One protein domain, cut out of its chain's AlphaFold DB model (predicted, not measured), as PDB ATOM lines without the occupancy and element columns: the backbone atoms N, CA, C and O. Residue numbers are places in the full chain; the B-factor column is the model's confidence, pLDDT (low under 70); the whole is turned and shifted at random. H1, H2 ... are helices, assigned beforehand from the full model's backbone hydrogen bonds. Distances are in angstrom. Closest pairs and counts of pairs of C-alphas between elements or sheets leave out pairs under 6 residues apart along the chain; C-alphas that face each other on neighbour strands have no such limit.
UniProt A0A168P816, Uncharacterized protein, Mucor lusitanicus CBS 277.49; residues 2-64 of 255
ATOM      1  N   LYS A   2     -39.769  26.711  -1.195       81.44
ATOM      2  CA  LYS A   2     -40.612  26.480  -0.004       81.44
ATOM      3  C   LYS A   2     -40.467  27.598   1.039       81.44
ATOM      4  O   LYS A   2     -41.459  28.235   1.357       81.44
ATOM      5  N   ASP A   3     -39.241  27.898   1.460       81.69
ATOM      6  CA  ASP A   3     -38.971  28.874   2.532       81.69
ATOM      7  C   ASP A   3     -39.447  30.291   2.186       81.69
ATOM      8  O   ASP A   3     -40.008  30.983   3.022       81.69
ATOM      9  N   PHE A   4     -39.320  30.693   0.919       82.56
ATOM     10  CA  PHE A   4     -39.816  31.984   0.439       82.56
ATOM     11  C   PHE A   4     -41.349  32.068   0.482       82.56
ATOM     12  O   PHE A   4     -41.910  33.095   0.844       82.56
ATOM     13  N   ILE A   5     -42.043  30.978   0.137       86.69
ATOM     14  CA  ILE A   5     -43.513  30.923   0.185       86.69
ATOM     15  C   ILE A   5     -44.003  30.987   1.633       86.69
ATOM     16  O   ILE A   5     -45.031  31.602   1.904       86.69
ATOM     17  N   VAL A   6     -43.275  30.351   2.547       86.81
ATOM     18  CA  VAL A   6     -43.576  30.366   3.979       86.81
ATOM     19  C   VAL A   6     -43.341  31.770   4.561       86.81
ATOM     20  O   VAL A   6     -44.232  32.312   5.204       86.81
ATOM     21  N   GLN A   7     -42.210  32.410   4.242       84.12
ATOM     22  CA  GLN A   7     -41.846  33.744   4.739       84.12
ATOM     23  C   GLN A   7     -42.827  34.853   4.313       84.12
ATOM     24  O   GLN A   7     -43.090  35.775   5.081       84.12
ATOM     25  N   GLU A   8     -43.378  34.771   3.102       86.06
ATOM     26  CA  GLU A   8     -44.313  35.771   2.557       86.06
ATOM     27  C   GLU A   8     -45.781  35.541   2.986       86.06
ATOM     28  O   GLU A   8     -46.702  36.207   2.499       86.06
ATOM     29  N   TYR A   9     -46.040  34.590   3.890       87.38
ATOM     30  CA  TYR A   9     -47.395  34.256   4.315       87.38
ATOM     31  C   TYR A   9     -48.007  35.315   5.250       87.38
ATOM     32  O   TYR A   9     -47.719  35.388   6.443       87.38
ATOM     33  N   GLY A  10     -48.940  36.107   4.716       81.88
ATOM     34  CA  GLY A  10     -49.639  37.186   5.429       81.88
ATOM     35  C   GLY A  10     -50.823  36.767   6.319       81.88
ATOM     36  O   GLY A  10     -51.781  37.526   6.407       81.88
ATOM     37  N   GLN A  11     -50.801  35.576   6.933       80.38
ATOM     38  CA  GLN A  11     -51.831  35.070   7.873       80.38
ATOM     39  C   GLN A  11     -53.272  34.914   7.330       80.38
ATOM     40  O   GLN A  11     -54.213  34.716   8.096       80.38
ATOM     41  N   GLN A  12     -53.474  34.975   6.018       87.38
ATOM     42  CA  GLN A  12     -54.770  34.695   5.386       87.38
ATOM     43  C   GLN A  12     -55.074  33.183   5.362       87.38
ATOM     44  O   GLN A  12     -54.139  32.401   5.459       87.38
ATOM     45  N   PRO A  13     -56.327  32.726   5.172       91.25
ATOM     46  CA  PRO A  13     -56.635  31.295   5.087       91.25
ATOM     47  C   PRO A  13     -55.746  30.555   4.072       91.25
ATOM     48  O   PRO A  13     -55.551  31.037   2.955       91.25
ATOM     49  N   LEU A  14     -55.228  29.376   4.443       89.56
ATOM     50  CA  LEU A  14     -54.257  28.616   3.635       89.56
ATOM     51  C   LEU A  14     -54.732  28.359   2.199       89.56
ATOM     52  O   LEU A  14     -53.936  28.464   1.267       89.56
ATOM     53  N   ASP A  15     -56.018  28.067   2.014       89.88
ATOM     54  CA  ASP A  15     -56.601  27.842   0.688       89.88
ATOM     55  C   ASP A  15     -56.638  29.123  -0.154       89.88
ATOM     56  O   ASP A  15     -56.316  29.095  -1.340       89.88
ATOM     57  N   ALA A  16     -56.950  30.266   0.465       90.38
ATOM     58  CA  ALA A  16     -56.913  31.560  -0.212       90.38
ATOM     59  C   ALA A  16     -55.476  31.924  -0.614       90.38
ATOM     60  O   ALA A  16     -55.227  32.306  -1.758       90.38
ATOM     61  N   TYR A  17     -54.512  31.710   0.290       92.44
ATOM     62  CA  TYR A  17     -53.097  31.940   0.004       92.44
ATOM     63  C   TYR A  17     -52.575  31.049  -1.125       92.44
ATOM     64  O   TYR A  17     -51.832  31.512  -1.990       92.44
ATOM     65  N   LYS A  18     -52.988  29.779  -1.144       91.69
ATOM     66  CA  LYS A  18     -52.643  28.816  -2.192       91.69
ATOM     67  C   LYS A  18     -53.066  29.306  -3.568       91.69
ATOM     68  O   LYS A  18     -52.259  29.297  -4.498       91.69
ATOM     69  N   GLU A  19     -54.325  29.703  -3.702       91.00
ATOM     70  CA  GLU A  19     -54.877  30.140  -4.982       91.00
ATOM     71  C   GLU A  19     -54.238  31.450  -5.448       91.00
ATOM     72  O   GLU A  19     -53.840  31.565  -6.610       91.00
ATOM     73  N   ASP A  20     -54.027  32.397  -4.533       90.69
ATOM     74  CA  ASP A  20     -53.340  33.653  -4.831       90.69
ATOM     75  C   ASP A  20     -51.886  33.434  -5.262       90.69
ATOM     76  O   ASP A  20     -51.428  34.026  -6.246       90.69
ATOM     77  N   TRP A  21     -51.166  32.543  -4.580       90.31
ATOM     78  CA  TRP A  21     -49.801  32.188  -4.948       90.31
ATOM     79  C   TRP A  21     -49.750  31.510  -6.322       90.31
ATOM     80  O   TRP A  21     -48.949  31.898  -7.176       90.31
ATOM     81  N   LYS A  22     -50.647  30.550  -6.587       89.50
ATOM     82  CA  LYS A  22     -50.748  29.873  -7.890       89.50
ATOM     83  C   LYS A  22     -51.072  30.847  -9.017       89.50
ATOM     84  O   LYS A  22     -50.518  30.708 -10.110       89.50
ATOM     85  N   ARG A  23     -51.954  31.820  -8.772       92.00
ATOM     86  CA  ARG A  23     -52.292  32.875  -9.736       92.00
ATOM     87  C   ARG A  23     -51.056  33.707 -10.075       92.00
ATOM     88  O   ARG A  23     -50.677  33.755 -11.244       92.00
ATOM     89  N   ARG A  24     -50.369  34.250  -9.064       91.44
ATOM     90  CA  ARG A  24     -49.142  35.050  -9.251       91.44
ATOM     91  C   ARG A  24     -48.042  34.261  -9.957       91.44
ATOM     92  O   ARG A  24     -47.400  34.769 -10.870       91.44
ATOM     93  N   PHE A  25     -47.847  32.998  -9.582       89.94
ATOM     94  CA  PHE A  25     -46.870  32.130 -10.233       89.94
ATOM     95  C   PHE A  25     -47.164  31.956 -11.730       89.94
ATOM     96  O   PHE A  25     -46.254  32.067 -12.550       89.94
ATOM     97  N   LYS A  26     -48.429  31.726 -12.105       89.25
ATOM     98  CA  LYS A  26     -48.836  31.604 -13.515       89.25
ATOM     99  C   LYS A  26     -48.652  32.906 -14.289       89.25
ATOM    100  O   LYS A  26     -48.198  32.856 -15.430       89.25
ATOM    101  N   GLU A  27     -48.981  34.047 -13.690       92.19
ATOM    102  CA  GLU A  27     -48.774  35.365 -14.303       92.19
ATOM    103  C   GLU A  27     -47.291  35.593 -14.618       92.19
ATOM    104  O   GLU A  27     -46.936  35.901 -15.757       92.19
ATOM    105  N   VAL A  28     -46.415  35.336 -13.643       92.00
ATOM    106  CA  VAL A  28     -44.959  35.459 -13.805       92.00
ATOM    107  C   VAL A  28     -44.426  34.459 -14.834       92.00
ATOM    108  O   VAL A  28     -43.660  34.839 -15.717       92.00
ATOM    109  N   ALA A  29     -44.855  33.196 -14.782       90.00
ATOM    110  CA  ALA A  29     -44.442  32.185 -15.756       90.00
ATOM    111  C   ALA A  29     -44.855  32.563 -17.188       90.00
ATOM    112  O   ALA A  29     -44.063  32.410 -18.115       90.00
ATOM    113  N   THR A  30     -46.057  33.122 -17.360       93.12
ATOM    114  CA  THR A  30     -46.557  33.597 -18.659       93.12
ATOM    115  C   THR A  30     -45.732  34.774 -19.171       93.12
ATOM    116  O   THR A  30     -45.319  34.774 -20.331       93.12
ATOM    117  N   ALA A  31     -45.427  35.748 -18.308       92.19
ATOM    118  CA  ALA A  31     -44.582  36.890 -18.655       92.19
ATOM    119  C   ALA A  31     -43.166  36.458 -19.083       92.19
ATOM    120  O   ALA A  31     -42.587  37.032 -20.005       92.19
ATOM    121  N   LEU A  32     -42.641  35.396 -18.464       93.19
ATOM    122  CA  LEU A  32     -41.349  34.795 -18.797       93.19
ATOM    123  C   LEU A  32     -41.400  33.826 -19.993       93.19
ATOM    124  O   LEU A  32     -40.372  33.259 -20.353       93.19
ATOM    125  N   LYS A  33     -42.568  33.643 -20.629       94.12
ATOM    126  CA  LYS A  33     -42.797  32.683 -21.727       94.12
ATOM    127  C   LYS A  33     -42.477  31.229 -21.344       94.12
ATOM    128  O   LYS A  33     -42.139  30.413 -22.200       94.12
ATOM    129  N   CYS A  34     -42.612  30.892 -20.064       90.56
ATOM    130  CA  CYS A  34     -42.445  29.541 -19.547       90.56
ATOM    131  C   CYS A  34     -43.771  28.775 -19.621       90.56
ATOM    132  O   CYS A  34     -44.816  29.264 -19.194       90.56
ATOM    133  N   THR A  35     -43.736  27.529 -20.092       84.31
ATOM    134  CA  THR A  35     -44.899  26.636 -20.041       84.31
ATOM    135  C   THR A  35     -44.966  25.940 -18.685       84.31
ATOM    136  O   THR A  35     -44.083  25.156 -18.339       84.31
ATOM    137  N   THR A  36     -46.024  26.182 -17.912       81.50
ATOM    138  CA  THR A  36     -46.259  25.453 -16.659       81.50
ATOM    139  C   THR A  36     -46.863  24.080 -16.962       81.50
ATOM    140  O   THR A  36     -47.995  23.994 -17.441       81.50
ATOM    141  N   GLY A  37     -46.126  23.004 -16.688       78.25
ATOM    142  CA  GLY A  37     -46.646  21.639 -16.796       78.25
ATOM    143  C   GLY A  37     -47.649  21.312 -15.684       78.25
ATOM    144  O   GLY A  37     -47.554  21.833 -14.571       78.25
ATOM    145  N   ARG A  38     -48.603  20.415 -15.960       70.88
ATOM    146  CA  ARG A  38     -49.409  19.790 -14.902       70.88
ATOM    147  C   ARG A  38     -48.563  18.703 -14.248       70.88
ATOM    148  O   ARG A  38     -48.513  17.581 -14.739       70.88
ATOM    149  N   SER A  39     -47.872  19.046 -13.166       71.25
ATOM    150  CA  SER A  39     -47.275  18.033 -12.298       71.25
ATOM    151  C   SER A  39     -48.389  17.336 -11.518       71.25
ATOM    152  O   SER A  39     -49.235  18.004 -10.924       71.25
ATOM    153  N   ALA A  40     -48.378  16.002 -11.491       65.94
ATOM    154  CA  ALA A  40     -49.228  15.215 -10.594       65.94
ATOM    155  C   ALA A  40     -48.807  15.359  -9.117       65.94
ATOM    156  O   ALA A  40     -49.495  14.874  -8.221       65.94
ATOM    157  N   HIS A  41     -47.665  15.997  -8.853       63.88
ATOM    158  CA  HIS A  41     -47.100  16.184  -7.522       63.88
ATOM    159  C   HIS A  41     -47.083  17.679  -7.196       63.88
ATOM    160  O   HIS A  41     -46.103  18.383  -7.448       63.88
ATOM    161  N   ASP A  42     -48.218  18.171  -6.695       74.50
ATOM    162  CA  ASP A  42     -48.320  19.480  -6.051       74.50
ATOM    163  C   ASP A  42     -47.780  19.347  -4.619       74.50
ATOM    164  O   ASP A  42     -48.419  18.752  -3.751       74.50
ATOM    165  N   ASN A  43     -46.586  19.888  -4.372       83.69
ATOM    166  CA  ASN A  43     -45.927  19.840  -3.062       83.69
ATOM    167  C   ASN A  43     -46.498  20.862  -2.063       83.69
ATOM    168  O   ASN A  43     -45.881  21.114  -1.027       83.69
ATOM    169  N   TRP A  44     -47.670  21.448  -2.340       86.19
ATOM    170  CA  TRP A  44     -48.329  22.399  -1.446       86.19
ATOM    171  C   TRP A  44     -48.501  21.869  -0.024       86.19
ATOM    172  O   TRP A  44     -48.352  22.633   0.920       86.19
ATOM    173  N   ASN A  45     -48.741  20.568   0.151       85.81
ATOM    174  CA  ASN A  45     -48.881  19.979   1.485       85.81
ATOM    175  C   ASN A  45     -47.629  20.209   2.348       85.81
ATOM    176  O   ASN A  45     -47.758  20.553   3.513       85.81
ATOM    177  N   LEU A  46     -46.425  20.137   1.769       86.75
ATOM    178  CA  LEU A  46     -45.173  20.407   2.493       86.75
ATOM    179  C   LEU A  46     -45.027  21.881   2.892       86.75
ATOM    180  O   LEU A  46     -44.372  22.188   3.887       86.75
ATOM    181  N   VAL A  47     -45.594  22.790   2.096       87.75
ATOM    182  CA  VAL A  47     -45.631  24.231   2.387       87.75
ATOM    183  C   VAL A  47     -46.671  24.512   3.470       87.75
ATOM    184  O   VAL A  47     -46.365  25.198   4.435       87.75
ATOM    185  N   ALA A  48     -47.869  23.939   3.351       88.00
ATOM    186  CA  ALA A  48     -48.951  24.093   4.317       88.00
ATOM    187  C   ALA A  48     -48.560  23.567   5.705       88.00
ATOM    188  O   ALA A  48     -48.775  24.266   6.691       88.00
ATOM    189  N   THR A  49     -47.920  22.393   5.778       88.62
ATOM    190  CA  THR A  49     -47.387  21.851   7.036       88.62
ATOM    191  C   THR A  49     -46.341  22.782   7.643       88.62
ATOM    192  O   THR A  49     -46.430  23.083   8.823       88.62
ATOM    193  N   ALA A  50     -45.414  23.321   6.845       87.62
ATOM    194  CA  ALA A  50     -44.405  24.252   7.354       87.62
ATOM    195  C   ALA A  50     -45.008  25.573   7.866       87.62
ATOM    196  O   ALA A  50     -44.592  26.069   8.906       87.62
ATOM    197  N   ILE A  51     -46.028  26.112   7.184       87.31
ATOM    198  CA  ILE A  51     -46.764  27.298   7.650       87.31
ATOM    199  C   ILE A  51     -47.473  27.009   8.983       87.31
ATOM    200  O   ILE A  51     -47.492  27.858   9.873       87.31
ATOM    201  N   GLN A  52     -48.057  25.819   9.141       85.06
ATOM    202  CA  GLN A  52     -48.713  25.408  10.386       85.06
ATOM    203  C   GLN A  52     -47.713  25.165  11.525       85.06
ATOM    204  O   GLN A  52     -47.975  25.577  12.653       85.06
ATOM    205  N   GLU A  53     -46.567  24.542  11.250       83.25
ATOM    206  CA  GLU A  53     -45.480  24.344  12.218       83.25
ATOM    207  C   GLU A  53     -44.909  25.686  12.698       83.25
ATOM    208  O   GLU A  53     -44.744  25.892  13.902       83.25
ATOM    209  N   GLU A  54     -44.686  26.642  11.793       75.19
ATOM    210  CA  GLU A  54     -44.226  27.985  12.156       75.19
ATOM    211  C   GLU A  54     -45.295  28.758  12.940       75.19
ATOM    212  O   GLU A  54     -44.990  29.354  13.972       75.19
ATOM    213  N   ALA A  55     -46.571  28.667  12.550       64.25
ATOM    214  CA  ALA A  55     -47.672  29.236  13.327       64.25
ATOM    215  C   ALA A  55     -47.760  28.633  14.741       64.25
ATOM    216  O   ALA A  55     -47.978  29.362  15.706       64.25
ATOM    217  N   THR A  56     -47.536  27.324  14.887       58.22
ATOM    218  CA  THR A  56     -47.549  26.639  16.192       58.22
ATOM    219  C   THR A  56     -46.351  27.065  17.051       58.22
ATOM    220  O   THR A  56     -46.498  27.323  18.242       58.22
ATOM    221  N   THR A  57     -45.188  27.269  16.428       51.97
ATOM    222  CA  THR A  57     -43.971  27.771  17.091       51.97
ATOM    223  C   THR A  57     -44.132  29.220  17.576       51.97
ATOM    224  O   THR A  57     -43.621  29.586  18.638       51.97
ATOM    225  N   ILE A  58     -44.891  30.048  16.848       51.06
ATOM    226  CA  ILE A  58     -45.215  31.431  17.242       51.06
ATOM    227  C   ILE A  58     -46.212  31.465  18.418       51.06
ATOM    228  O   ILE A  58     -46.138  32.362  19.261       51.06
ATOM    229  N   VAL A  59     -47.113  30.483  18.529       45.03
ATOM    230  CA  VAL A  59     -48.063  30.393  19.654       45.03
ATOM    231  C   VAL A  59     -47.355  29.994  20.960       45.03
ATOM    232  O   VAL A  59     -47.660  30.569  22.006       45.03
ATOM    233  N   ASP A  60     -46.336  29.130  20.913       37.41
ATOM    234  CA  ASP A  60     -45.568  28.743  22.111       37.41
ATOM    235  C   ASP A  60     -44.533  29.791  22.568       37.41
ATOM    236  O   ASP A  60     -44.235  29.903  23.762       37.41
ATOM    237  N   THR A  61     -44.034  30.641  21.664       41.84
ATOM    238  CA  THR A  61     -43.164  31.771  22.056       41.84
ATOM    239  C   THR A  61     -43.930  32.968  22.626       41.84
ATOM    240  O   THR A  61     -43.340  33.784  23.336       41.84
ATOM    241  N   ALA A  62     -45.245  33.068  22.405       41.97
ATOM    242  CA  ALA A  62     -46.088  34.050  23.093       41.97
ATOM    243  C   ALA A  62     -46.454  33.614  24.529       41.97
ATOM    244  O   ALA A  62     -46.639  34.468  25.399       41.97
ATOM    245  N   ALA A  63     -46.507  32.305  24.805       42.88
ATOM    246  CA  ALA A  63     -46.872  31.752  26.114       42.88
ATOM    247  C   ALA A  63     -45.734  31.774  27.159       42.88
ATOM    248  O   ALA A  63     -45.982  31.595  28.350       42.88
ATOM    249  N   THR A  64     -44.491  32.047  26.750       42.53
ATOM    250  CA  THR A  64     -43.306  32.087  27.631       42.53
ATOM    251  C   THR A  64     -42.657  33.470  27.730       42.53
ATOM    252  O   THR A  64     -41.479  33.599  28.054       42.53
TER     253      THR A  64
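This is residues 2 to 64 of the 255 residues of an uncharacterized protein of Mucor lusitanicus CBS 277.49 (UniProt A0A168P816). Two long helices, H2 and H3, reach out toward opposite ends of a loose rod and come near each other only where H2 begins and in the first part of H3; the short helix H1 packs on that part of H3. A long loop, residues 32 to 43, arches back from the far end of H2 to the start of H3. The printed part has 63 residues with three named helices, H1, H2 and H3 in chain order, and no named strand: the class is all helix. The whole is loose, with a radius of gyration of the C-alphas of 14.2 A and spans of 49 by 22 by 18 A.

Find C-alpha 2 at (-40.612, 26.480, -0.004), where H1, residues 2 to 7, begins. Go on to C-alpha 14 at (-54.257, 28.616, 3.635); from there H2 runs through residues 14 to 31, 25.7 A long. H3, residues 44 to 62, is 27.3 A long and ends at C-alpha 62, (-46.088, 34.050, 23.093).

Look first at H1, which touches residues 46 to 51 of H3 alone; the closest C-alphas, of Val 6 and Ile 51, are 5.7 A apart. These two helices run the same way at a steep tilt of 38 degrees. H1 and H2 are only just apart, at 8.2 A. H2 and H3 are close but not clearly touching, their closest C-alphas, of Leu 14 and Ala 48, being 7.0 A apart. They run opposite ways at a steep tilt of 52 degrees. In H1, H2 and H3 every O i to N i+4 pair is within hydrogen-bond range.

The C-alphas farthest apart are those of Lys 33 and Thr 64, 49.4 A. The printed part has no cut; the link from H2 to H3 is long. Residues 40 to 41 and 55 to 64 have pLDDT under 70.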